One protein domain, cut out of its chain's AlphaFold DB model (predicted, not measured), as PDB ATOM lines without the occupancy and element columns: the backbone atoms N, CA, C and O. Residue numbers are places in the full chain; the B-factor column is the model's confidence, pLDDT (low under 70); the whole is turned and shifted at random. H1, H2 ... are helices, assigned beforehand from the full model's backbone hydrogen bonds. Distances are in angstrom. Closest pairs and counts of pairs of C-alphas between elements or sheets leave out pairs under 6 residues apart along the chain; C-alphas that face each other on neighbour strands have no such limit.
ATOM      1  N   TYR A 122      45.656  43.334 -17.528       64.38
ATOM      2  CA  TYR A 122      46.668  42.912 -16.550       64.38
ATOM      3  C   TYR A 122      47.243  41.500 -16.757       64.38
ATOM      4  O   TYR A 122      48.398  41.350 -16.381       64.38
ATOM      5  N   LEU A 123      46.559  40.507 -17.370       60.31
ATOM      6  CA  LEU A 123      47.124  39.173 -17.712       60.31
ATOM      7  C   LEU A 123      46.227  38.344 -18.684       60.31
ATOM      8  O   LEU A 123      45.140  37.930 -18.284       60.31
ATOM      9  N   PRO A 124      46.697  37.990 -19.900       60.09
ATOM     10  CA  PRO A 124      45.890  37.288 -20.917       60.09
ATOM     11  C   PRO A 124      45.523  35.810 -20.657       60.09
ATOM     12  O   PRO A 124      44.497  35.371 -21.162       60.09
ATOM     13  N   ASP A 125      46.292  35.026 -19.886       59.81
ATOM     14  CA  ASP A 125      46.037  33.570 -19.735       59.81
ATOM     15  C   ASP A 125      44.877  33.232 -18.781       59.81
ATOM     16  O   ASP A 125      44.063  32.351 -19.065       59.81
ATOM     17  N   GLU A 126      44.773  33.924 -17.643       61.28
ATOM     18  CA  GLU A 126      43.606  33.799 -16.756       61.28
ATOM     19  C   GLU A 126      42.379  34.469 -17.363       61.28
ATOM     20  O   GLU A 126      41.274  33.950 -17.226       61.28
ATOM     21  N   GLN A 127      42.574  35.570 -18.096       63.00
ATOM     22  CA  GLN A 127      41.497  36.212 -18.836       63.00
ATOM     23  C   GLN A 127      40.942  35.266 -19.899       63.00
ATOM     24  O   GLN A 127      39.754  34.995 -19.855       63.00
ATOM     25  N   ALA A 128      41.763  34.660 -20.763       62.69
ATOM     26  CA  ALA A 128      41.289  33.703 -21.768       62.69
ATOM     27  C   ALA A 128      40.523  32.513 -21.156       62.69
ATOM     28  O   ALA A 128      39.504  32.090 -21.699       62.69
ATOM     29  N   LYS A 129      40.957  31.999 -19.997       65.00
ATOM     30  CA  LYS A 129      40.201  30.968 -19.263       65.00
ATOM     31  C   LYS A 129      38.867  31.486 -18.732       65.00
ATOM     32  O   LYS A 129      37.851  30.837 -18.951       65.00
ATOM     33  N   ALA A 130      38.862  32.655 -18.096       68.62
ATOM     34  CA  ALA A 130      37.642  33.294 -17.612       68.62
ATOM     35  C   ALA A 130      36.672  33.619 -18.762       68.62
ATOM     36  O   ALA A 130      35.462  33.563 -18.576       68.62
ATOM     37  N   MET A 131      37.186  33.915 -19.961       67.31
ATOM     38  CA  MET A 131      36.383  34.128 -21.167       67.31
ATOM     39  C   MET A 131      35.668  32.845 -21.592       67.31
ATOM     40  O   MET A 131      34.452  32.865 -21.752       67.31
ATOM     41  N   VAL A 132      36.397  31.732 -21.711       70.25
ATOM     42  CA  VAL A 132      35.817  30.429 -22.076       70.25
ATOM     43  C   VAL A 132      34.816  29.950 -21.021       70.25
ATOM     44  O   VAL A 132      33.757  29.424 -21.358       70.25
ATOM     45  N   GLU A 133      35.115  30.154 -19.738       72.69
ATOM     46  CA  GLU A 133      34.206  29.802 -18.642       72.69
ATOM     47  C   GLU A 133      32.931  30.657 -18.668       72.69
ATOM     48  O   GLU A 133      31.827  30.133 -18.535       72.69
ATOM     49  N   ARG A 134      33.058  31.957 -18.953       77.50
ATOM     50  CA  ARG A 134      31.920  32.866 -19.124       77.50
ATOM     51  C   ARG A 134      31.052  32.505 -20.331       77.50
ATOM     52  O   ARG A 134      29.830  32.500 -20.204       77.50
ATOM     53  N   GLU A 135      31.660  32.198 -21.476       76.75
ATOM     54  CA  GLU A 135      30.952  31.728 -22.677       76.75
ATOM     55  C   GLU A 135      30.192  30.428 -22.377       76.75
ATOM     56  O   GLU A 135      29.004  30.324 -22.668       76.75
ATOM     57  N   THR A 136      30.822  29.500 -21.649       75.38
ATOM     58  CA  THR A 136      30.189  28.247 -21.205       75.38
ATOM     59  C   THR A 136      28.956  28.494 -20.322       75.38
ATOM     60  O   THR A 136      27.956  27.786 -20.454       75.38
ATOM     61  N   ILE A 137      28.994  29.493 -19.429       83.31
ATOM     62  CA  ILE A 137      27.843  29.872 -18.587       83.31
ATOM     63  C   ILE A 137      26.694  30.413 -19.450       83.31
ATOM     64  O   ILE A 137      25.548  29.990 -19.276       83.31
ATOM     65  N   TYR A 138      26.981  31.315 -20.394       84.69
ATOM     66  CA  TYR A 138      25.956  31.865 -21.286       84.69
ATOM     67  C   TYR A 138      25.350  30.794 -22.199       84.69
ATOM     68  O   TYR A 138      24.126  30.703 -22.288       84.69
ATOM     69  N   ASP A 139      26.172  29.935 -22.801       78.69
ATOM     70  CA  ASP A 139      25.710  28.830 -23.646       78.69
ATOM     71  C   ASP A 139      24.820  27.854 -22.875       78.69
ATOM     72  O   ASP A 139      23.776  27.423 -23.376       78.69
ATOM     73  N   LYS A 140      25.186  27.535 -21.627       82.19
ATOM     74  CA  LYS A 140      24.360  26.706 -20.742       82.19
ATOM     75  C   LYS A 140      23.004  27.365 -20.486       82.19
ATOM     76  O   LYS A 140      21.976  26.706 -20.648       82.19
ATOM     77  N   ALA A 141      22.984  28.652 -20.138       85.94
ATOM     78  CA  ALA A 141      21.746  29.387 -19.891       85.94
ATOM     79  C   ALA A 141      20.847  29.443 -21.141       85.94
ATOM     80  O   ALA A 141      19.656  29.138 -21.065       85.94
ATOM     81  N   LEU A 142      21.413  29.761 -22.310       84.44
ATOM     82  CA  LEU A 142      20.685  29.792 -23.583       84.44
ATOM     83  C   LEU A 142      20.137  28.411 -23.961       84.44
ATOM     84  O   LEU A 142      18.982  28.298 -24.376       84.44
ATOM     85  N   GLY A 143      20.924  27.350 -23.757       78.69
ATOM     86  CA  GLY A 143      20.477  25.972 -23.937       78.69
ATOM     87  C   GLY A 143      19.291  25.617 -23.037       78.69
ATOM     88  O   GLY A 143      18.310  25.033 -23.503       78.69
ATOM     89  N   GLU A 144      19.325  26.016 -21.763       85.25
ATOM     90  CA  GLU A 144      18.207  25.820 -20.834       85.25
ATOM     91  C   GLU A 144      16.942  26.581 -21.260       85.25
ATOM     92  O   GLU A 144      15.837  26.039 -21.147       85.25
ATOM     93  N   PHE A 145      17.069  27.812 -21.766       84.94
ATOM     94  CA  PHE A 145      15.926  28.570 -22.287       84.94
ATOM     95  C   PHE A 145      15.328  27.942 -23.535       84.94
ATOM     96  O   PHE A 145      14.106  27.818 -23.617       84.94
ATOM     97  N   LEU A 146      16.163  27.464 -24.453       80.88
ATOM     98  CA  LEU A 146      15.710  26.772 -25.656       80.88
ATOM     99  C   LEU A 146      14.927  25.496 -25.313       80.88
ATOM    100  O   LEU A 146      13.851  25.255 -25.866       80.88
ATOM    101  N   VAL A 147      15.405  24.712 -24.341       87.31
ATOM    102  CA  VAL A 147      14.682  23.530 -23.845       87.31
ATOM    103  C   VAL A 147      13.339  23.923 -23.217       87.31
ATOM    104  O   VAL A 147      12.325  23.280 -23.499       87.31
ATOM    105  N   LYS A 148      13.293  24.993 -22.406       82.75
ATOM    106  CA  LYS A 148      12.042  25.504 -21.809       82.75
ATOM    107  C   LYS A 148      11.044  25.960 -22.877       82.75
ATOM    108  O   LYS A 148       9.868  25.619 -22.779       82.75
ATOM    109  N   GLN A 149      11.498  26.669 -23.910       80.94
ATOM    110  CA  GLN A 149      10.654  27.098 -25.029       80.94
ATOM    111  C   GLN A 149      10.089  25.910 -25.808       80.94
ATOM    112  O   GLN A 149       8.896  25.884 -26.100       80.94
ATOM    113  N   GLN A 150      10.913  24.902 -26.113       81.19
ATOM    114  CA  GLN A 150      10.462  23.707 -26.826       81.19
ATOM    115  C   GLN A 150       9.450  22.900 -26.000       81.19
ATOM    116  O   GLN A 150       8.441  22.442 -26.536       81.19
ATOM    117  N   ALA A 151       9.691  22.759 -24.694       82.88
ATOM    118  CA  ALA A 151       8.769  22.094 -23.778       82.88
ATOM    119  C   ALA A 151       7.425  22.833 -23.690       82.88
ATOM    120  O   ALA A 151       6.372  22.208 -23.825       82.88
ATOM    121  N   ALA A 152       7.455  24.158 -23.526       85.38
ATOM    122  CA  ALA A 152       6.257  24.989 -23.501       85.38
ATOM    123  C   ALA A 152       5.503  24.938 -24.841       85.38
ATOM    124  O   ALA A 152       4.289  24.744 -24.858       85.38
ATOM    125  N   GLY A 153       6.210  25.004 -25.973       82.88
ATOM    126  CA  GLY A 153       5.628  24.868 -27.311       82.88
ATOM    127  C   GLY A 153       4.901  23.535 -27.509       82.88
ATOM    128  O   GLY A 153       3.753  23.520 -27.952       82.88
ATOM    129  N   ALA A 154       5.518  22.425 -27.097       83.88
ATOM    130  CA  ALA A 154       4.893  21.105 -27.149       83.88
ATOM    131  C   ALA A 154       3.653  21.005 -26.241       83.88
ATOM    132  O   ALA A 154       2.657  20.384 -26.616       83.88
ATOM    133  N   GLN A 155       3.679  21.635 -25.061       85.12
ATOM    134  CA  GLN A 155       2.517  21.698 -24.167       85.12
ATOM    135  C   GLN A 155       1.370  22.519 -24.767       85.12
ATOM    136  O   GLN A 155       0.215  22.101 -24.683       85.12
ATOM    137  N   ILE A 156       1.676  23.649 -25.412       84.75
ATOM    138  CA  ILE A 156       0.687  24.476 -26.120       84.75
ATOM    139  C   ILE A 156       0.058  23.681 -27.272       84.75
ATOM    140  O   ILE A 156      -1.165  23.686 -27.429       84.75
ATOM    141  N   GLU A 157       0.865  22.973 -28.067       87.06
ATOM    142  CA  GLU A 157       0.391  22.143 -29.181       87.06
ATOM    143  C   GLU A 157      -0.495  20.985 -28.691       87.06
ATOM    144  O   GLU A 157      -1.594  20.770 -29.205       87.06
ATOM    145  N   ALA A 158      -0.075  20.284 -27.634       86.81
ATOM    146  CA  ALA A 158      -0.858  19.210 -27.033       86.81
ATOM    147  C   ALA A 158      -2.198  19.715 -26.467       86.81
ATOM    148  O   ALA A 158      -3.248  19.131 -26.748       86.81
ATOM    149  N   ALA A 159      -2.179  20.817 -25.709       86.00
ATOM    150  CA  ALA A 159      -3.385  21.401 -25.127       86.00
ATOM    151  C   ALA A 159      -4.349  21.909 -26.211       86.00
ATOM    152  O   ALA A 159      -5.545  21.632 -26.150       86.00
ATOM    153  N   SER A 160      -3.835  22.590 -27.240       83.88
ATOM    154  CA  SER A 160      -4.650  23.094 -28.354       83.88
ATOM    155  C   SER A 160      -5.266  21.972 -29.199       83.88
ATOM    156  O   SER A 160      -6.442  22.065 -29.556       83.88
ATOM    157  N   SER A 161      -4.534  20.881 -29.457       85.31
ATOM    158  CA  SER A 161      -5.068  19.689 -30.133       85.31
ATOM    159  C   SER A 161      -6.243  19.077 -29.363       85.31
ATOM    160  O   SER A 161      -7.283  18.757 -29.944       85.31
ATOM    161  N   GLU A 162      -6.108  18.954 -28.041       85.19
ATOM    162  CA  GLU A 162      -7.141  18.361 -27.192       85.19
ATOM    163  C   GLU A 162      -8.373  19.266 -27.044       85.19
ATOM    164  O   GLU A 162      -9.509  18.784 -27.055       85.19
ATOM    165  N   LEU A 163      -8.169  20.583 -26.990       80.88
ATOM    166  CA  LEU A 163      -9.244  21.578 -26.993       80.88
ATOM    167  C   LEU A 163     -10.003  21.606 -28.331       80.88
ATOM    168  O   LEU A 163     -11.233  21.698 -28.337       80.88
ATOM    169  N   GLY A 164      -9.299  21.438 -29.457       79.81
ATOM    170  CA  GLY A 164      -9.896  21.347 -30.793       79.81
ATOM    171  C   GLY A 164     -10.819  20.135 -30.963       79.81
ATOM    172  O   GLY A 164     -11.912  20.264 -31.514       79.81
ATOM    173  N   LYS A 165     -10.448  18.970 -30.411       83.50
ATOM    174  CA  LYS A 165     -11.314  17.769 -30.399       83.50
ATOM    175  C   LYS A 165     -12.613  17.976 -29.616       83.50
ATOM    176  O   LYS A 165     -13.604  17.303 -29.886       83.50
ATOM    177  N   GLN A 166     -12.614  18.895 -28.654       75.56
ATOM    178  CA  GLN A 166     -13.769  19.182 -27.803       75.56
ATOM    179  C   GLN A 166     -14.702  20.262 -28.382       75.56
ATOM    180  O   GLN A 166     -15.638  20.663 -27.694       75.56
ATOM    181  N   ASN A 167     -14.484  20.720 -29.630       64.06
ATOM    182  CA  ASN A 167     -15.238  21.812 -30.274       64.06
ATOM    183  C   ASN A 167     -15.342  23.074 -29.395       64.06
ATOM    184  O   ASN A 167     -16.325  23.817 -29.457       64.06
ATOM    185  N   ALA A 168     -14.343  23.312 -28.543       59.97
ATOM    186  CA  ALA A 168     -14.303  24.494 -27.706       59.97
ATOM    187  C   ALA A 168     -13.853  25.683 -28.567       59.97
ATOM    188  O   ALA A 168     -12.677  25.813 -28.900       59.97
ATOM    189  N   ASN A 169     -14.794  26.555 -28.940       51.00
ATOM    190  CA  ASN A 169     -14.473  27.876 -29.479       51.00
ATOM    191  C   ASN A 169     -13.894  28.725 -28.348       51.00
ATOM    192  O   ASN A 169     -14.619  29.425 -27.642       51.00
ATOM    193  N   LEU A 170     -12.586  28.628 -28.149       54.78
ATOM    194  CA  LEU A 170     -11.877  29.454 -27.191       54.78
ATOM    195  C   LEU A 170     -11.504  30.755 -27.878       54.78
ATOM    196  O   LEU A 170     -10.660  30.784 -28.771       54.78
ATOM    197  N   SER A 171     -12.140  31.845 -27.458       51.81
ATOM    198  CA  SER A 171     -11.559  33.168 -27.646       51.81
ATOM    199  C   SER A 171     -10.132  33.114 -27.109       51.81
ATOM    200  O   SER A 171      -9.931  32.697 -25.971       51.81
ATOM    201  N   THR A 172      -9.152  33.460 -27.941       52.53
ATOM    202  CA  THR A 172      -7.732  33.495 -27.585       52.53
ATOM    203  C   THR A 172      -7.548  34.370 -26.343       52.53
ATOM    204  O   THR A 172      -7.488  35.594 -26.442       52.53
ATOM    205  N   PHE A 173      -7.519  33.756 -25.160       60.56
ATOM    206  CA  PHE A 173      -7.222  34.438 -23.908       60.56
ATOM    207  C   PHE A 173      -5.731  34.744 -23.908       60.56
ATOM    208  O   PHE A 173      -4.914  33.926 -23.498       60.56
ATOM    209  N   ASN A 174      -5.373  35.916 -24.424       61.91
ATOM    210  CA  ASN A 174      -3.990  36.359 -24.468       61.91
ATOM    211  C   ASN A 174      -3.584  36.956 -23.112       61.91
ATOM    212  O   ASN A 174      -3.434  38.163 -22.947       61.91
ATOM    213  N   ILE A 175      -3.479  36.084 -22.108       69.12
ATOM    214  CA  ILE A 175      -3.091  36.438 -20.734       69.12
ATOM    215  C   ILE A 175      -1.625  36.890 -20.680       69.12
ATOM    216  O   ILE A 175      -1.254  37.666 -19.802       69.12
ATOM    217  N   ALA A 176      -0.815  36.473 -21.660       61.53
ATOM    218  CA  ALA A 176       0.585  36.861 -21.802       61.53
ATOM    219  C   ALA A 176       0.802  38.379 -21.978       61.53
ATOM    220  O   ALA A 176       1.904  38.855 -21.703       61.53
ATOM    221  N   ASP A 177      -0.239  39.124 -22.370       66.94
ATOM    222  CA  ASP A 177      -0.206  40.580 -22.563       66.94
ATOM    223  C   ASP A 177      -0.869  41.369 -21.417       66.94
ATOM    224  O   ASP A 177      -0.975  42.596 -21.480       66.94
ATOM    225  N   SER A 178      -1.315  40.697 -20.347       79.50
ATOM    226  CA  SER A 178      -1.773  41.384 -19.133       79.50
ATOM    227  C   SER A 178      -0.630  42.210 -18.538       79.50
ATOM    228  O   SER A 178       0.473  41.698 -18.361       79.50
ATOM    229  N   THR A 179      -0.886  43.469 -18.173       83.19
ATOM    230  CA  THR A 179       0.136  44.380 -17.627       83.19
ATOM    231  C   THR A 179       0.877  43.776 -16.429       83.19
ATOM    232  O   THR A 179       2.098  43.851 -16.368       83.19
ATOM    233  N   VAL A 180       0.164  43.090 -15.528       84.19
ATOM    234  CA  VAL A 180       0.763  42.442 -14.344       84.19
ATOM    235  C   VAL A 180       1.655  41.257 -14.740       84.19
ATOM    236  O   VAL A 180       2.732  41.066 -14.177       84.19
ATOM    237  N   VAL A 181       1.240  40.479 -15.743       84.50
ATOM    238  CA  VAL A 181       2.008  39.344 -16.283       84.50
ATOM    239  C   VAL A 181       3.271  39.833 -16.991       84.50
ATOM    240  O   VAL A 181       4.332  39.237 -16.817       84.50
ATOM    241  N   VAL A 182       3.183  40.937 -17.737       86.19
ATOM    242  CA  VAL A 182       4.328  41.568 -18.407       86.19
ATOM    243  C   VAL A 182       5.342  42.094 -17.387       86.19
ATOM    244  O   VAL A 182       6.519  41.769 -17.506       86.19
ATOM    245  N   GLU A 183       4.903  42.809 -16.346       89.06
ATOM    246  CA  GLU A 183       5.798  43.298 -15.284       89.06
ATOM    247  C   GLU A 183       6.492  42.153 -14.527       89.06
ATOM    248  O   GLU A 183       7.684  42.222 -14.222       89.06
ATOM    249  N   LEU A 184       5.764  41.077 -14.209       90.12
ATOM    250  CA  LEU A 184       6.347  39.900 -13.557       90.12
ATOM    251  C   LEU A 184       7.326  39.169 -14.480       90.12
ATOM    252  O   LEU A 184       8.360  38.695 -14.012       90.12
ATOM    253  N   ARG A 185       7.030  39.101 -15.782       89.25
ATOM    254  CA  ARG A 185       7.923  38.536 -16.796       89.25
ATOM    255  C   ARG A 185       9.227  39.322 -16.902       89.25
ATOM    256  O   ARG A 185      10.284  38.702 -16.953       89.25
ATOM    257  N   GLU A 186       9.161  40.651 -16.912       89.56
ATOM    258  CA  GLU A 186      10.345  41.518 -16.936       89.56
ATOM    259  C   GLU A 186      11.207  41.309 -15.689       89.56
ATOM    260  O   GLU A 186      12.393  41.014 -15.814       89.56
ATOM    261  N   LYS A 187      10.601  41.307 -14.494       93.00
ATOM    262  CA  LYS A 187      11.322  41.024 -13.238       93.00
ATOM    263  C   LYS A 187      11.961  39.637 -13.212       93.00
ATOM    264  O   LYS A 187      13.031  39.464 -12.639       93.00
ATOM    265  N   ILE A 188      11.310  38.631 -13.802       93.19
ATOM    266  CA  ILE A 188      11.886  37.286 -13.924       93.19
ATOM    267  C   ILE A 188      13.102  37.308 -14.852       93.19
ATOM    268  O   ILE A 188      14.135  36.762 -14.473       93.19
ATOM    269  N   ALA A 189      13.002  37.953 -16.015       91.50
ATOM    270  CA  ALA A 189      14.115  38.063 -16.953       91.50
ATOM    271  C   ALA A 189      15.308  38.813 -16.332       91.50
ATOM    272  O   ALA A 189      16.445  38.357 -16.443       91.50
ATOM    273  N   GLU A 190      15.056  39.909 -15.612       92.75
ATOM    274  CA  GLU A 190      16.078  40.650 -14.859       92.75
ATOM    275  C   GLU A 190      16.752  39.777 -13.793       92.75
ATOM    276  O   GLU A 190      17.980  39.734 -13.704       92.75
ATOM    277  N   GLN A 191      15.963  39.032 -13.014       94.25
ATOM    278  CA  GLN A 191      16.488  38.144 -11.979       94.25
ATOM    279  C   GLN A 191      17.301  36.980 -12.569       94.25
ATOM    280  O   GLN A 191      18.284  36.549 -11.969       94.25
ATOM    281  N   GLU A 192      16.912  36.456 -13.733       90.94
ATOM    282  CA  GLU A 192      17.670  35.412 -14.430       90.94
ATOM    283  C   GLU A 192      19.008  35.943 -14.962       90.94
ATOM    284  O   GLU A 192      20.026  35.264 -14.820       90.94
ATOM    285  N   VAL A 193      19.047  37.183 -15.463       91.62
ATOM    286  CA  VAL A 193      20.309  37.864 -15.798       91.62
ATOM    287  C   VAL A 193      21.189  38.040 -14.557       91.62
ATOM    288  O   VAL A 193      22.396  37.805 -14.627       91.62
ATOM    289  N   GLU A 194      20.616  38.414 -13.411       91.31
ATOM    290  CA  GLU A 194      21.378  38.578 -12.167       91.31
ATOM    291  C   GLU A 194      21.956  37.249 -11.657       91.31
ATOM    292  O   GLU A 194      23.113  37.192 -11.247       91.31
ATOM    293  N   ILE A 195      21.201  36.151 -11.754       91.19
ATOM    294  CA  ILE A 195      21.702  34.809 -11.425       91.19
ATOM    295  C   ILE A 195      22.912  34.459 -12.293       91.19
ATOM    296  O   ILE A 195      23.926  34.021 -11.757       91.19
ATOM    297  N   ILE A 196      22.853  34.721 -13.601       87.62
ATOM    298  CA  ILE A 196      23.976  34.468 -14.516       87.62
ATOM    299  C   ILE A 196      25.198  35.325 -14.147       87.62
ATOM    300  O   ILE A 196      26.328  34.836 -14.172       87.62
ATOM    301  N   LYS A 197      24.998  36.585 -13.738       88.00
ATOM    302  CA  LYS A 197      26.081  37.458 -13.241       88.00
ATOM    303  C   LYS A 197      26.714  36.932 -11.953       88.00
ATOM    304  O   LYS A 197      27.929  37.038 -11.780       88.00
ATOM    305  N   LEU A 198      25.910  36.377 -11.049       89.50
ATOM    306  CA  LEU A 198      26.389  35.775  -9.804       89.50
ATOM    307  C   LEU A 198      27.121  34.451 -10.060       89.50
ATOM    308  O   LEU A 198      28.145  34.210  -9.426       89.50
ATOM    309  N   GLU A 199      26.667  33.638 -11.016       85.38
ATOM    310  CA  GLU A 199      27.322  32.382 -11.419       85.38
ATOM    311  C   GLU A 199      28.709  32.599 -12.039       85.38
ATOM    312  O   GLU A 199      29.570  31.733 -11.934       85.38
ATOM    313  N   GLN A 200      28.974  33.776 -12.612       81.44
ATOM    314  CA  GLN A 200      30.321  34.148 -13.068       81.44
ATOM    315  C   GLN A 200      31.303  34.409 -11.917       81.44
ATOM    316  O   GLN A 200      32.514  34.338 -12.114       81.44
ATOM    317  N   LYS A 201      30.806  34.777 -10.731       79.31
ATOM    318  CA  LYS A 201      31.638  35.196  -9.588       79.31
ATOM    319  C   LYS A 201      31.701  34.160  -8.479       79.31
ATOM    320  O   LYS A 201      32.667  34.138  -7.718       79.31
ATOM    321  N   TYR A 202      30.661  33.348  -8.355       85.19
ATOM    322  CA  TYR A 202      30.443  32.499  -7.202       85.19
ATOM    323  C   TYR A 202      30.089  31.074  -7.608       85.19
ATOM    324  O   TYR A 202      29.405  30.828  -8.595       85.19
ATOM    325  N   THR A 203      30.507  30.127  -6.773       80.06
ATOM    326  CA  THR A 203      30.109  28.721  -6.873       80.06
ATOM    327  C   THR A 203      28.656  28.518  -6.440       80.06
ATOM    328  O   THR A 203      28.095  29.330  -5.703       80.06
ATOM    329  N   GLU A 204      28.071  27.375  -6.807       77.31
ATOM    330  CA  GLU A 204      26.657  27.050  -6.553       77.31
ATOM    331  C   GLU A 204      26.217  27.134  -5.075       77.31
ATOM    332  O   GLU A 204      25.039  27.353  -4.795       77.31
ATOM    333  N   GLU A 205      27.150  26.997  -4.127       80.81
ATOM    334  CA  GLU A 205      26.885  27.014  -2.680       80.81
ATOM    335  C   GLU A 205      26.851  28.422  -2.053       80.81
ATOM    336  O   GLU A 205      26.608  28.563  -0.853       80.81
ATOM    337  N   HIS A 206      27.108  29.482  -2.827       89.62
ATOM    338  CA  HIS A 206      27.220  30.827  -2.267       89.62
ATOM    339  C   HIS A 206      25.857  31.377  -1.787       89.62
ATOM    340  O   HIS A 206      24.879  31.319  -2.541       89.62
ATOM    341  N   PRO A 207      25.762  31.983  -0.580       90.75
ATOM    342  CA  PRO A 207      24.495  32.479  -0.027       90.75
ATOM    343  C   PRO A 207      23.752  33.471  -0.930       90.75
ATOM    344  O   PRO A 207      22.523  33.437  -1.000       90.75
ATOM    345  N   GLU A 208      24.482  34.332  -1.646       88.88
ATOM    346  CA  GLU A 208      23.881  35.317  -2.556       88.88
ATOM    347  C   GLU A 208      23.180  34.636  -3.736       88.88
ATOM    348  O   GLU A 208      22.039  34.975  -4.048       88.88
ATOM    349  N   LEU A 209      23.796  33.606  -4.324       91.12
ATOM    350  CA  LEU A 209      23.215  32.853  -5.436       91.12
ATOM    351  C   LEU A 209      21.973  32.066  -4.995       91.12
ATOM    352  O   LEU A 209      20.965  32.034  -5.702       91.12
ATOM    353  N   ILE A 210      22.012  31.485  -3.793       91.81
ATOM    354  CA  ILE A 210      20.856  30.806  -3.194       91.81
ATOM    355  C   ILE A 210      19.703  31.801  -3.006       91.81
ATOM    356  O   ILE A 210      18.568  31.510  -3.387       91.81
ATOM    357  N   SER A 211      19.993  32.990  -2.473       92.06
ATOM    358  CA  SER A 211      18.979  34.027  -2.269       92.06
ATOM    359  C   SER A 211      18.363  34.505  -3.588       92.06
ATOM    360  O   SER A 211      17.142  34.645  -3.680       92.06
ATOM    361  N   ALA A 212      19.179  34.665  -4.634       92.44
ATOM    362  CA  ALA A 212      18.725  35.092  -5.949       92.44
ATOM    363  C   ALA A 212      17.833  34.035  -6.621       92.44
ATOM    364  O   ALA A 212      16.797  34.372  -7.201       92.44
ATOM    365  N   ARG A 213      18.183  32.748  -6.490       92.00
ATOM    366  CA  ARG A 213      17.361  31.626  -6.974       92.00
ATOM    367  C   ARG A 213      16.031  31.521  -6.224       92.00
ATOM    368  O   ARG A 213      15.005  31.236  -6.842       92.00
ATOM    369  N   GLU A 214      16.016  31.797  -4.921       94.00
ATOM    370  CA  GLU A 214      14.775  31.801  -4.139       94.00
ATOM    371  C   GLU A 214      13.861  32.977  -4.520       94.00
ATOM    372  O   GLU A 214      12.650  32.808  -4.676       94.00
ATOM    373  N   GLN A 215      14.432  34.156  -4.773       94.00
ATOM    374  CA  GLN A 215      13.686  35.294  -5.316       94.00
ATOM    375  C   GLN A 215      13.067  34.957  -6.678       94.00
ATOM    376  O   GLN A 215      11.864  35.154  -6.860       94.00
ATOM    377  N   LEU A 216      13.831  34.353  -7.596       93.81
ATOM    378  CA  LEU A 216      13.314  33.881  -8.885       93.81
ATOM    379  C   LEU A 216      12.148  32.897  -8.707       93.81
ATOM    380  O   LEU A 216      11.123  33.001  -9.385       93.81
ATOM    381  N   ARG A 217      12.282  31.949  -7.774       94.38
ATOM    382  CA  ARG A 217      11.219  30.995  -7.439       94.38
ATOM    383  C   ARG A 217       9.958  31.717  -6.958       94.38
ATOM    384  O   ARG A 217       8.863  31.390  -7.414       94.38
ATOM    385  N   SER A 218      10.097  32.710  -6.082       94.25
ATOM    386  CA  SER A 218       8.969  33.494  -5.564       94.25
ATOM    387  C   SER A 218       8.248  34.295  -6.659       94.25
ATOM    388  O   SER A 218       7.012  34.339  -6.682       94.25
ATOM    389  N   LEU A 219       8.998  34.851  -7.618       93.56
ATOM    390  CA  LEU A 219       8.452  35.560  -8.776       93.56
ATOM    391  C   LEU A 219       7.676  34.608  -9.690       93.56
ATOM    392  O   LEU A 219       6.541  34.906 -10.055       93.56
ATOM    393  N   LYS A 220       8.228  33.422  -9.982       90.56
ATOM    394  CA  LYS A 220       7.554  32.384 -10.785       90.56
ATOM    395  C   LYS A 220       6.262  31.886 -10.136       90.56
ATOM    396  O   LYS A 220       5.259  31.712 -10.824       90.56
ATOM    397  N   ILE A 221       6.249  31.715  -8.812       92.81
ATOM    398  CA  ILE A 221       5.027  31.361  -8.072       92.81
ATOM    399  C   ILE A 221       3.984  32.478  -8.192       92.81
ATOM    400  O   ILE A 221       2.819  32.192  -8.471       92.81
ATOM    401  N   SER A 222       4.394  33.736  -8.019       91.50
ATOM    402  CA  SER A 222       3.500  34.898  -8.133       91.50
ATOM    403  C   SER A 222       2.895  35.001  -9.533       91.50
ATOM    404  O   SER A 222       1.687  35.175  -9.664       91.50
ATOM    405  N   LEU A 223       3.708  34.778 -10.567       89.81
ATOM    406  CA  LEU A 223       3.265  34.731 -11.956       89.81
ATOM    407  C   LEU A 223       2.259  33.603 -12.201       89.81
ATOM    408  O   LEU A 223       1.191  33.851 -12.745       89.81
ATOM    409  N   SER A 224       2.557  32.379 -11.756       88.31
ATOM    410  CA  SER A 224       1.642  31.239 -11.930       88.31
ATOM    411  C   SER A 224       0.287  31.455 -11.248       88.31
ATOM    412  O   SER A 224      -0.745  31.025 -11.761       88.31
ATOM    413  N   ARG A 225       0.271  32.164 -10.110       90.25
ATOM    414  CA  ARG A 225      -0.962  32.536  -9.412       90.25
ATOM    415  C   ARG A 225      -1.756  33.563 -10.212       90.25
ATOM    416  O   ARG A 225      -2.941  33.350 -10.419       90.25
ATOM    417  N   GLU A 226      -1.100  34.611 -10.701       88.44
ATOM    418  CA  GLU A 226      -1.747  35.637 -11.525       88.44
ATOM    419  C   GLU A 226      -2.371  35.028 -12.790       88.44
ATOM    420  O   GLU A 226      -3.508  35.331 -13.144       88.44
ATOM    421  N   VAL A 227      -1.659  34.100 -13.438       86.38
ATOM    422  CA  VAL A 227      -2.180  33.357 -14.593       86.38
ATOM    423  C   VAL A 227      -3.386  32.510 -14.198       86.38
ATOM    424  O   VAL A 227      -4.403  32.545 -14.886       86.38
ATOM    425  N   ALA A 228      -3.313  31.773 -13.088       85.62
ATOM    426  CA  ALA A 228      -4.431  30.964 -12.610       85.62
ATOM    427  C   ALA A 228      -5.673  31.816 -12.294       85.62
ATOM    428  O   ALA A 228      -6.776  31.446 -12.699       85.62
ATOM    429  N   ASP A 229      -5.496  32.964 -11.638       84.19
ATOM    430  CA  ASP A 229      -6.578  33.885 -11.283       84.19
ATOM    431  C   ASP A 229      -7.202  34.522 -12.541       84.19
ATOM    432  O   ASP A 229      -8.431  34.566 -12.679       84.19
ATOM    433  N   ALA A 230      -6.374  34.916 -13.516       80.56
ATOM    434  CA  ALA A 230      -6.827  35.439 -14.805       80.56
ATOM    435  C   ALA A 230      -7.617  34.396 -15.623       80.56
ATOM    436  O   ALA A 230      -8.654  34.717 -16.210       80.56
ATOM    437  N   VAL A 231      -7.170  33.134 -15.635       80.12
ATOM    438  CA  VAL A 231      -7.873  32.026 -16.309       80.12
ATOM    439  C   VAL A 231      -9.172  31.666 -15.587       80.12
ATOM    440  O   VAL A 231     -10.188  31.407 -16.241       80.12
ATOM    441  N   ALA A 232      -9.182  31.650 -14.252       78.81
ATOM    442  CA  ALA A 232     -10.357  31.292 -13.458       78.81
ATOM    443  C   ALA A 232     -11.538  32.245 -13.718       78.81
ATOM    444  O   ALA A 232     -12.677  31.794 -13.855       78.81
ATOM    445  N   GLY A 233     -11.265  33.545 -13.877       71.81
ATOM    446  CA  GLY A 233     -12.281  34.537 -14.243       71.81
ATOM    447  C   GLY A 233     -12.916  34.300 -15.623       71.81
ATOM    448  O   GLY A 233     -14.101  34.573 -15.806       71.81
ATOM    449  N   GLY A 234     -12.154  33.758 -16.581       68.38
ATOM    450  CA  GLY A 234     -12.606  33.495 -17.956       68.38
ATOM    451  C   GLY A 234     -13.218  32.109 -18.192       68.38
ATOM    452  O   GLY A 234     -13.996  31.928 -19.126       68.38
ATOM    453  N   THR A 235     -12.900  31.130 -17.340       67.06
ATOM    454  CA  THR A 235     -13.305  29.719 -17.499       67.06
ATOM    455  C   THR A 235     -14.456  29.296 -16.578       67.06
ATOM    456  O   THR A 235     -14.892  28.149 -16.635       67.06
ATOM    457  N   ALA A 236     -15.016  30.212 -15.779       66.94
ATOM    458  CA  ALA A 236     -16.062  29.925 -14.785       66.94
ATOM    459  C   ALA A 236     -17.336  29.253 -15.350       66.94
ATOM    460  O   ALA A 236     -18.066  28.596 -14.612       66.94
ATOM    461  N   SER A 237     -17.607  29.399 -16.652       68.75
ATOM    462  CA  SER A 237     -18.744  28.771 -17.344       68.75
ATOM    463  C   SER A 237     -18.391  27.451 -18.057       68.75
ATOM    464  O   SER A 237     -19.250  26.876 -18.730       68.75
ATOM    465  N   MET A 238     -17.143  26.984 -17.975       75.56
ATOM    466  CA  MET A 238     -16.631  25.841 -18.738       75.56
ATOM    467  C   MET A 238     -16.653  24.534 -17.931       75.56
ATOM    468  O   MET A 238     -16.722  24.532 -16.704       75.56
ATOM    469  N   ASN A 239     -16.571  23.391 -18.622       80.25
ATOM    470  CA  ASN A 239     -16.423  22.081 -17.974       80.25
ATOM    471  C   ASN A 239     -15.039  21.982 -17.285       80.25
ATOM    472  O   ASN A 239     -14.054  22.407 -17.897       80.25
ATOM    473  N   PRO A 240     -14.924  21.389 -16.076       83.25
ATOM    474  CA  PRO A 240     -13.654  21.135 -15.388       83.25
ATOM    475  C   PRO A 240     -12.496  20.631 -16.263       83.25
ATOM    476  O   PRO A 240     -11.364  21.080 -16.098       83.25
ATOM    477  N   THR A 241     -12.755  19.734 -17.219       81.69
ATOM    478  CA  THR A 241     -11.711  19.217 -18.122       81.69
ATOM    479  C   THR A 241     -11.217  20.264 -19.119       81.69
ATOM    480  O   THR A 241     -10.030  20.311 -19.427       81.69
ATOM    481  N   GLN A 242     -12.107  21.129 -19.606       79.50
ATOM    482  CA  GLN A 242     -11.755  22.222 -20.512       79.50
ATOM    483  C   GLN A 242     -11.044  23.348 -19.762       79.50
ATOM    484  O   GLN A 242     -10.053  23.870 -20.258       79.50
ATOM    485  N   ALA A 243     -11.506  23.682 -18.552       82.06
ATOM    486  CA  ALA A 243     -10.863  24.677 -17.699       82.06
ATOM    487  C   ALA A 243      -9.409  24.288 -17.376       82.06
ATOM    488  O   ALA A 243      -8.512  25.118 -17.500       82.06
ATOM    489  N   ALA A 244      -9.154  23.009 -17.067       85.06
ATOM    490  CA  ALA A 244      -7.801  22.500 -16.832       85.06
ATOM    491  C   ALA A 244      -6.900  22.594 -18.077       85.06
ATOM    492  O   ALA A 244      -5.732  22.962 -17.964       85.06
ATOM    493  N   LEU A 245      -7.431  22.300 -19.271       84.19
ATOM    494  CA  LEU A 245      -6.681  22.414 -20.527       84.19
ATOM    495  C   LEU A 245      -6.367  23.872 -20.889       84.19
ATOM    496  O   LEU A 245      -5.248  24.159 -21.305       84.19
ATOM    497  N   VAL A 246      -7.316  24.794 -20.690       83.75
ATOM    498  CA  VAL A 246      -7.088  26.236 -20.894       83.75
ATOM    499  C   VAL A 246      -6.065  26.771 -19.899       83.75
ATOM    500  O   VAL A 246      -5.180  27.528 -20.289       83.75
ATOM    501  N   GLN A 247      -6.131  26.348 -18.636       84.94
ATOM    502  CA  GLN A 247      -5.144  26.728 -17.629       84.94
ATOM    503  C   GLN A 247      -3.744  26.224 -17.991       84.94
ATOM    504  O   GLN A 247      -2.788  26.994 -17.932       84.94
ATOM    505  N   ALA A 248      -3.621  24.964 -18.416       86.25
ATOM    506  CA  ALA A 248      -2.349  24.403 -18.863       86.25
ATOM    507  C   ALA A 248      -1.802  25.133 -20.100       86.25
ATOM    508  O   ALA A 248      -0.613  25.441 -20.154       86.25
ATOM    509  N   GLN A 249      -2.664  25.459 -21.068       85.81
ATOM    510  CA  GLN A 249      -2.276  26.214 -22.259       85.81
ATOM    511  C   GLN A 249      -1.813  27.635 -21.911       85.81
ATOM    512  O   GLN A 249      -0.777  28.070 -22.408       85.81
ATOM    513  N   ALA A 250      -2.553  28.351 -21.062       84.75
ATOM    514  CA  ALA A 250      -2.215  29.708 -20.640       84.75
ATOM    515  C   ALA A 250      -0.902  29.741 -19.846       84.75
ATOM    516  O   ALA A 250      -0.057  30.600 -20.093       84.75
ATOM    517  N   GLN A 251      -0.698  28.773 -18.946       86.12
ATOM    518  CA  GLN A 251       0.559  28.631 -18.213       86.12
ATOM    519  C   GLN A 251       1.722  28.380 -19.176       86.12
ATOM    520  O   GLN A 251       2.715  29.094 -19.115       86.12
ATOM    521  N   ALA A 252       1.570  27.454 -20.128       86.12
ATOM    522  CA  ALA A 252       2.610  27.165 -21.110       86.12
ATOM    523  C   ALA A 252       2.906  28.366 -22.034       86.12
ATOM    524  O   ALA A 252       4.061  28.615 -22.368       86.12
ATOM    525  N   GLN A 253       1.899  29.162 -22.414       85.44
ATOM    526  CA  GLN A 253       2.102  30.406 -23.175       85.44
ATOM    527  C   GLN A 253       2.901  31.445 -22.387       85.44
ATOM    528  O   GLN A 253       3.799  32.084 -22.939       85.44
ATOM    529  N   VAL A 254       2.598  31.605 -21.100       87.50
ATOM    530  CA  VAL A 254       3.327  32.522 -20.222       87.50
ATOM    531  C   VAL A 254       4.744  32.020 -19.962       87.50
ATOM    532  O   VAL A 254       5.682  32.808 -20.052       87.50
ATOM    533  N   ASP A 255       4.934  30.719 -19.746       85.56
ATOM    534  CA  ASP A 255       6.254  30.105 -19.581       85.56
ATOM    535  C   ASP A 255       7.114  30.279 -20.846       85.56
ATOM    536  O   ASP A 255       8.294  30.622 -20.750       85.56
ATOM    537  N   MET A 256       6.519  30.129 -22.036       87.25
ATOM    538  CA  MET A 256       7.184  30.412 -23.312       87.25
ATOM    539  C   MET A 256       7.565  31.893 -23.431       87.25
ATOM    540  O   MET A 256       8.685  32.211 -23.830       87.25
ATOM    541  N   ALA A 257       6.668  32.808 -23.057       87.44
ATOM    542  CA  ALA A 257       6.942  34.242 -23.087       87.44
ATOM    543  C   ALA A 257       8.059  34.637 -22.106       87.44
ATOM    544  O   ALA A 257       8.918  35.444 -22.457       87.44
ATOM    545  N   VAL A 258       8.083  34.054 -20.904       89.25
ATOM    546  CA  VAL A 258       9.159  34.229 -19.918       89.25
ATOM    547  C   VAL A 258      10.482  33.705 -20.452       89.25
ATOM    548  O   VAL A 258      11.481  34.418 -20.382       89.25
ATOM    549  N   ALA A 259      10.501  32.501 -21.022       87.50
ATOM    550  CA  ALA A 259      11.718  31.929 -21.585       87.50
ATOM    551  C   ALA A 259      12.254  32.765 -22.761       87.50
ATOM    552  O   ALA A 259      13.459  32.964 -22.855       87.50
ATOM    553  N   ASN A 260      11.378  33.307 -23.614       90.56
ATOM    554  CA  ASN A 260      11.766  34.223 -24.694       90.56
ATOM    555  C   ASN A 260      12.322  35.550 -24.156       90.56
ATOM    556  O   ASN A 260      13.365  36.010 -24.609       90.56
ATOM    557  N   ALA A 261      11.637  36.176 -23.194       89.31
ATOM    558  CA  ALA A 261      12.078  37.444 -22.613       89.31
ATOM    559  C   ALA A 261      13.442  37.305 -21.924       89.31
ATOM    560  O   ALA A 261      14.314  38.156 -22.089       89.31
ATOM    561  N   SER A 262      13.639  36.199 -21.211       90.06
ATOM    562  CA  SER A 262      14.884  35.911 -20.504       90.06
ATOM    563  C   SER A 262      16.012  35.562 -21.472       90.06
ATOM    564  O   SER A 262      17.117  36.067 -21.315       90.06
ATOM    565  N   GLU A 263      15.733  34.813 -22.544       90.62
ATOM    566  CA  GLU A 263      16.701  34.594 -23.623       90.62
ATOM    567  C   GLU A 263      17.147  35.918 -24.262       90.62
ATOM    568  O   GLU A 263      18.344  36.139 -24.442       90.62
ATOM    569  N   ILE A 264      16.211  36.820 -24.579       92.50
ATOM    570  CA  ILE A 264      16.527  38.139 -25.151       92.50
ATOM    571  C   ILE A 264      17.392  38.951 -24.184       92.50
ATOM    572  O   ILE A 264      18.398  39.520 -24.606       92.50
ATOM    573  N   ALA A 265      17.027  38.990 -22.901       90.75
ATOM    574  CA  ALA A 265      17.778  39.716 -21.881       90.75
ATOM    575  C   ALA A 265      19.208  39.169 -21.730       90.75
ATOM    576  O   ALA A 265      20.170  39.936 -21.689       90.75
ATOM    577  N   VAL A 266      19.368  37.844 -21.734       89.81
ATOM    578  CA  VAL A 266      20.678  37.185 -21.652       89.81
ATOM    579  C   VAL A 266      21.508  37.411 -22.911       89.81
ATOM    580  O   VAL A 266      22.686  37.739 -22.801       89.81
ATOM    581  N   ARG A 267      20.911  37.327 -24.107       90.06
ATOM    582  CA  ARG A 267      21.602  37.650 -25.367       90.06
ATOM    583  C   ARG A 267      22.035  39.112 -25.429       90.06
ATOM    584  O   ARG A 267      23.117  39.394 -25.932       90.06
ATOM    585  N   ALA A 268      21.220  40.036 -24.924       89.94
ATOM    586  CA  ALA A 268      21.587  41.447 -24.841       89.94
ATOM    587  C   ALA A 268      22.783  41.655 -23.897       89.94
ATOM    588  O   ALA A 268      23.734  42.341 -24.262       89.94
ATOM    589  N   GLN A 269      22.776  40.997 -22.732       86.25
ATOM    590  CA  GLN A 269      23.889  41.047 -21.782       86.25
ATOM    591  C   GLN A 269      25.169  40.408 -22.341       86.25
ATOM    592  O   GLN A 269      26.260  40.921 -22.096       86.25
ATOM    593  N   MET A 270      25.044  39.311 -23.096       84.38
ATOM    594  CA  MET A 270      26.153  38.668 -23.802       84.38
ATOM    595  C   MET A 270      26.730  39.595 -24.875       84.38
ATOM    596  O   MET A 270      27.931  39.816 -24.887       84.38
ATOM    597  N   ALA A 271      25.890  40.218 -25.708       85.44
ATOM    598  CA  ALA A 271      26.340  41.140 -26.751       85.44
ATOM    599  C   ALA A 271      27.035  42.393 -26.188       85.44
ATOM    600  O   ALA A 271      28.018  42.861 -26.760       85.44
ATOM    601  N   GLU A 272      26.555  42.929 -25.063       82.81
ATOM    602  CA  GLU A 272      27.239  43.998 -24.324       82.81
ATOM    603  C   GLU A 272      28.612  43.517 -23.826       82.81
ATOM    604  O   GLU A 272      29.631  44.156 -24.084       82.81
ATOM    605  N   ALA A 273      28.656  42.331 -23.214       74.81
ATOM    606  CA  ALA A 273      29.889  41.736 -22.712       74.81
ATOM    607  C   ALA A 273      30.885  41.350 -23.824       74.81
ATOM    608  O   ALA A 273      32.089  41.333 -23.563       74.81
ATOM    609  N   ASP A 274      30.409  41.033 -25.029       73.88
ATOM    610  CA  ASP A 274      31.208  40.740 -26.224       73.88
ATOM    611  C   ASP A 274      31.700  42.027 -26.903       73.88
ATOM    612  O   ASP A 274      32.811  42.071 -27.429       73.88
ATOM    613  N   SER A 275      30.914  43.107 -26.861       70.50
ATOM    614  CA  SER A 275      31.331  44.432 -27.339       70.50
ATOM    615  C   SER A 275      32.460  45.001 -26.477       70.50
ATOM    616  O   SER A 275      33.484  45.433 -27.011       70.50
ATOM    617  N   ASP A 276      32.317  44.930 -25.152       66.81
ATOM    618  CA  ASP A 276      33.375  45.302 -24.204       66.81
ATOM    619  C   ASP A 276      34.644  44.449 -24.414       66.81
ATOM    620  O   ASP A 276      35.772  44.906 -24.220       66.81
ATOM    621  N   MET A 277      34.479  43.202 -24.872       62.94
ATOM    622  CA  MET A 277      35.580  42.298 -25.214       62.94
ATOM    623  C   MET A 277      36.239  42.554 -26.564       62.94
ATOM    624  O   MET A 277      37.436  42.314 -26.704       62.94
ATOM    625  N   ALA A 278      35.490  42.980 -27.578       60.22
ATOM    626  CA  ALA A 278      36.054  43.256 -28.893       60.22
ATOM    627  C   ALA A 278      37.111  44.370 -28.805       60.22
ATOM    628  O   ALA A 278      38.154  44.272 -29.450       60.22
ATOM    629  N   GLN A 279      36.892  45.354 -27.923       59.34
ATOM    630  CA  GLN A 279      37.915  46.327 -27.524       59.34
ATOM    631  C   GLN A 279      39.096  45.673 -26.785       59.34
ATOM    632  O   GLN A 279      40.248  45.964 -27.097       59.34
ATOM    633  N   LEU A 280      38.836  44.727 -25.874       60.06
ATOM    634  CA  LEU A 280      39.884  43.985 -25.160       60.06
ATOM    635  C   LEU A 280      40.751  43.093 -26.067       60.06
ATOM    636  O   LEU A 280      41.888  42.833 -25.703       60.06
ATOM    637  N   SER A 281      40.270  42.605 -27.216       65.06
ATOM    638  CA  SER A 281      41.040  41.718 -28.112       65.06
ATOM    639  C   SER A 281      42.203  42.436 -28.813       65.06
ATOM    640  O   SER A 281      43.308  41.896 -28.915       65.06
ATOM    641  N   GLU A 282      41.986  43.680 -29.251       65.50
ATOM    642  CA  GLU A 282      43.035  44.514 -29.853       65.50
ATOM    643  C   GLU A 282      44.033  44.989 -28.785       65.50
ATOM    644  O   GLU A 282      45.249  44.852 -28.963       65.50
ATOM    645  N   ASP A 283      43.524  45.410 -27.623       72.56
ATOM    646  CA  ASP A 283      44.348  45.818 -26.486       72.56
ATOM    647  C   ASP A 283      45.131  44.644 -25.877       72.56
ATOM    648  O   ASP A 283      46.278  44.808 -25.468       72.56
ATOM    649  N   ALA A 284      44.570  43.432 -25.851       71.44
ATOM    650  CA  ALA A 284      45.260  42.233 -25.379       71.44
ATOM    651  C   ALA A 284      46.399  41.825 -26.317       71.44
ATOM    652  O   ALA A 284      47.469  41.422 -25.851       71.44
ATOM    653  N   LEU A 285      46.202  41.947 -27.635       67.88
ATOM    654  CA  LEU A 285      47.260  41.699 -28.611       67.88
ATOM    655  C   LEU A 285      48.405  42.704 -28.434       67.88
ATOM    656  O   LEU A 285      49.574  42.314 -28.441       67.88
ATOM    657  N   GLU A 286      48.084  43.986 -28.264       78.94
ATOM    658  CA  GLU A 286      49.085  45.031 -28.054       78.94
ATOM    659  C   GLU A 286      49.785  44.889 -26.695       78.94
ATOM    660  O   GLU A 286      51.015  44.935 -26.631       78.94
ATOM    661  N   TYR A 287      49.044  44.566 -25.630       82.12
ATOM    662  CA  TYR A 287      49.598  44.214 -24.322       82.12
ATOM    663  C   TYR A 287      50.590  43.052 -24.429       82.12
ATOM    664  O   TYR A 287      51.693  43.136 -23.895       82.12
ATOM    665  N   LEU A 288      50.245  41.970 -25.139       74.94
ATOM    666  CA  LEU A 288      51.137  40.821 -25.323       74.94
ATOM    667  C   LEU A 288      52.421  41.200 -26.065       74.94
ATOM    668  O   LEU A 288      53.496  40.710 -25.708       74.94
ATOM    669  N   LYS A 289      52.339  42.080 -27.069       76.19
ATOM    670  CA  LYS A 289      53.530  42.601 -27.756       76.19
ATOM    671  C   LYS A 289      54.398  43.427 -26.812       76.19
ATOM    672  O   LYS A 289      55.601  43.186 -26.756       76.19
ATOM    673  N   LEU A 290      53.804  44.361 -26.063       85.25
ATOM    674  CA  LEU A 290      54.519  45.214 -25.110       85.25
ATOM    675  C   LEU A 290      55.145  44.398 -23.975       85.25
ATOM    676  O   LEU A 290      56.300  44.625 -23.616       85.25
ATOM    677  N   LYS A 291      54.420  43.402 -23.455       84.19
ATOM    678  CA  LYS A 291      54.908  42.472 -22.435       84.19
ATOM    679  C   LYS A 291      56.109  41.693 -22.946       84.19
ATOM    680  O   LYS A 291      57.142  41.660 -22.287       84.19
ATOM    681  N   ARG A 292      56.000  41.129 -24.150       77.75
ATOM    682  CA  ARG A 292      57.094  40.393 -24.784       77.75
ATOM    683  C   ARG A 292      58.308  41.284 -25.057       77.75
ATOM    684  O   ARG A 292      59.430  40.833 -24.860       77.75
ATOM    685  N   ASP A 293      58.111  42.529 -25.492       78.31
ATOM    686  CA  ASP A 293      59.208  43.488 -25.700       78.31
ATOM    687  C   ASP A 293      59.925  43.823 -24.380       78.31
ATOM    688  O   ASP A 293      61.156  43.786 -24.321       78.31
ATOM    689  N   ALA A 294      59.170  44.075 -23.305       88.25
ATOM    690  CA  ALA A 294      59.721  44.326 -21.975       88.25
ATOM    691  C   ALA A 294      60.485  43.108 -21.423       88.25
ATOM    692  O   ALA A 294      61.602  43.259 -20.928       88.25
ATOM    693  N   GLU A 295      59.929  41.899 -21.556       81.00
ATOM    694  CA  GLU A 295      60.581  40.653 -21.137       81.00
ATOM    695  C   GLU A 295      61.882  40.406 -21.909       81.00
ATOM    696  O   GLU A 295      62.920  40.186 -21.287       81.00
ATOM    697  N   ILE A 296      61.866  40.526 -23.243       77.88
ATOM    698  CA  ILE A 296      63.061  40.338 -24.079       77.88
ATOM    699  C   ILE A 296      64.155  41.335 -23.692       77.88
ATOM    700  O   ILE A 296      65.308  40.949 -23.508       77.88
ATOM    701  N   LYS A 297      63.825  42.624 -23.556       79.19
ATOM    702  CA  LYS A 297      64.818  43.652 -23.206       79.19
ATOM    703  C   LYS A 297      65.390  43.444 -21.808       79.19
ATOM    704  O   LYS A 297      66.600  43.589 -21.627       79.19
ATOM    705  N   ASN A 298      64.555  43.040 -20.854       84.25
ATOM    706  CA  ASN A 298      65.002  42.697 -19.511       84.25
ATOM    707  C   ASN A 298      65.903  41.449 -19.508       84.25
ATOM    708  O   ASN A 298      66.949  41.447 -18.860       84.25
ATOM    709  N   GLU A 299      65.566  40.407 -20.272       77.75
ATOM    710  CA  GLU A 299      66.420  39.223 -20.424       77.75
ATOM    711  C   GLU A 299      67.775  39.570 -21.047       77.75
ATOM    712  O   GLU A 299      68.811  39.122 -20.551       77.75
ATOM    713  N   VAL A 300      67.797  40.407 -22.091       79.12
ATOM    714  CA  VAL A 300      69.045  40.878 -22.709       79.12
ATOM    715  C   VAL A 300      69.870  41.686 -21.705       79.12
ATOM    716  O   VAL A 300      71.078  41.469 -21.608       79.12
ATOM    717  N   TYR A 301      69.245  42.570 -20.919       86.12
ATOM    718  CA  TYR A 301      69.920  43.304 -19.846       86.12
ATOM    719  C   TYR A 301      70.564  42.351 -18.828       86.12
ATOM    720  O   TYR A 301      71.766  42.446 -18.570       86.12
ATOM    721  N   ILE A 302      69.801  41.393 -18.297       83.06
ATOM    722  CA  ILE A 302      70.292  40.409 -17.321       83.06
ATOM    723  C   ILE A 302      71.433  39.575 -17.917       83.06
ATOM    724  O   ILE A 302      72.447  39.348 -17.250       83.06
ATOM    725  N   ALA A 303      71.306  39.143 -19.174       79.19
ATOM    726  CA  ALA A 303      72.336  38.380 -19.869       79.19
ATOM    727  C   ALA A 303      73.634  39.185 -20.036       79.19
ATOM    728  O   ALA A 303      74.716  38.659 -19.778       79.19
ATOM    729  N   LEU A 304      73.540  40.469 -20.403       80.94
ATOM    730  CA  LEU A 304      74.695  41.359 -20.527       80.94
ATOM    731  C   LEU A 304      75.372  41.617 -19.177       80.94
ATOM    732  O   LEU A 304      76.598  41.558 -19.096       80.94
ATOM    733  N   VAL A 305      74.596  41.853 -18.114       87.94
ATOM    734  CA  VAL A 305      75.129  42.008 -16.751       87.94
ATOM    735  C   VAL A 305      75.875  40.746 -16.333       87.94
ATOM    736  O   VAL A 305      77.024  40.827 -15.903       87.94
ATOM    737  N   LYS A 306      75.267  39.573 -16.530       82.19
ATOM    738  CA  LYS A 306      75.899  38.285 -16.227       82.19
ATOM    739  C   LYS A 306      77.201  38.091 -17.008       82.19
ATOM    740  O   LYS A 306      78.193  37.668 -16.422       82.19
ATOM    741  N   GLN A 307      77.212  38.424 -18.299       81.94
ATOM    742  CA  GLN A 307      78.410  38.346 -19.135       81.94
ATOM    743  C   GLN A 307      79.506  39.309 -18.656       81.94
ATOM    744  O   GLN A 307      80.668  38.924 -18.612       81.94
ATOM    745  N   SER A 308      79.152  40.538 -18.264       84.75
ATOM    746  CA  SER A 308      80.107  41.520 -17.729       84.75
ATOM    747  C   SER A 308      80.737  41.045 -16.423       84.75
ATOM    748  O   SER A 308      81.958  41.087 -16.285       84.75
ATOM    749  N   GLU A 309      79.938  40.529 -15.486       86.25
ATOM    750  CA  GLU A 309      80.458  39.976 -14.230       86.25
ATOM    751  C   GLU A 309      81.351  38.751 -14.472       86.25
ATOM    752  O   GLU A 309      82.439  38.664 -13.901       86.25
ATOM    753  N   GLN A 310      80.963  37.856 -15.385       83.69
ATOM    754  CA  GLN A 310      81.790  36.714 -15.782       83.69
ATOM    755  C   GLN A 310      83.131  37.162 -16.386       83.69
ATOM    756  O   GLN A 310      84.183  36.681 -15.970       83.69
ATOM    757  N   SER A 311      83.121  38.131 -17.308       78.00
ATOM    758  CA  SER A 311      84.345  38.663 -17.918       78.00
ATOM    759  C   SER A 311      85.246  39.384 -16.907       78.00
ATOM    760  O   SER A 311      86.466  39.287 -17.008       78.00
ATOM    761  N   LYS A 312      84.693  40.060 -15.889       79.00
ATOM    762  CA  LYS A 312      85.492  40.635 -14.786       79.00
ATOM    763  C   LYS A 312      86.183  39.550 -13.950       79.00
ATOM    764  O   LYS A 312      87.337  39.725 -13.547       79.00
ATOM    765  N   ILE A 313      85.498  38.433 -13.695       79.06
ATOM    766  CA  ILE A 313      86.063  37.282 -12.978       79.06
ATOM    767  C   ILE A 313      87.184  36.641 -13.809       79.06
ATOM    768  O   ILE A 313      88.286  36.445 -13.298       79.06
ATOM    769  N   GLU A 314      86.948  36.386 -15.098       71.31
ATOM    770  CA  GLU A 314      87.946  35.834 -16.027       71.31
ATOM    771  C   GLU A 314      89.177  36.733 -16.157       71.31
ATOM    772  O   GLU A 314      90.299  36.241 -16.056       71.31
TER     773      GLU A 314
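What this domain is: This is residues 122 to 314 of the 367 residues of the protein "Lipopolysaccharide biosynthesis chain length determinant protein" of Anaerovibrio sp. JC8 (UniProt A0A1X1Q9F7). This is a long rod: an up-and-down bundle of four helices, each running against the one before it in the chain, from which the end of the longest helix, H4, sticks out as a free arm at residues 292 to 314. H4 passes through the bundle with H1 along one side of it and the hairpin of H2 and H3 along another. The printed part has 193 residues with four named helices, H1, H2, H3 and H4 in that order, and no named strand; the class is all helix. The whole is extended, with a radius of gyration of the C-alphas of 27.7 A and spans of 106 by 31 by 23 A.

How they stand to each other: Start with H1, residues 124 to 165, and look next at H2, residues 179 to 199. They form a helical hairpin and touch through residues 137 to 141 and 196 to 199 alone; their closest C-alphas, of Ile 137 and Ile 196, are 7.3 A apart. They run opposite ways at a shallow tilt of 32 degrees, only just short of steep. Go on to H3, residues 207 to 235, which makes a hairpin with H2 at a shallow tilt of 20 degrees; the closest C-alphas are those of Leu 198 and Leu 209, at 6.1 A. H1 and H3 are apart. Then comes H4, residues 240 to 314, which makes a hairpin with H3, touching its residues 224 to 235 with 243 to 254 alone; the C-alphas of Thr 235 and Ala 243 are the closest, at 5.6 A. H4 touches H1 with 41 pairs of C-alphas within 8 A, the closest being those of Ala 152 and Ala 252, 4.9 A apart, at a shallow tilt of 11 degrees, opposite ways. With residues 254 to 269 alone H4 touches H2, running the same way at a shallow tilt of 28 degrees; the closest C-alphas, of Ala 189 and Ser 262, are 4.2 A apart. In H1 and H2 every O i to N i+4 pair is within hydrogen-bond range; in H3 24 of 25 are, in H4 69 of 71.

Where its parts are: Find C-alpha 124 at (45.890, 37.288, -20.917); from there H1 runs 61.2 A to C-alpha 165. H2 measures 30.4 A and H3 41.7 A. H4 starts at C-alpha 240, at (-13.654, 21.135, -15.388), has a kink of 32 degrees near residue 281, and ends 102.7 A away at C-alpha 314, at (87.946, 35.834, -16.027).

The domain as a whole: The two C-alphas farthest apart, of Ser 237 and Glu 314, stand 106.9 A apart. The printed part has no cut. The link from H1 to H2, 13 residues, is long; H2 to H3 is short and H3 to H4 tight. Look for pLDDT under 70 at residues 122 to 131, 167 to 177, 234 to 237, 276 to 282 and 285; the mean of the printed part is 80.8.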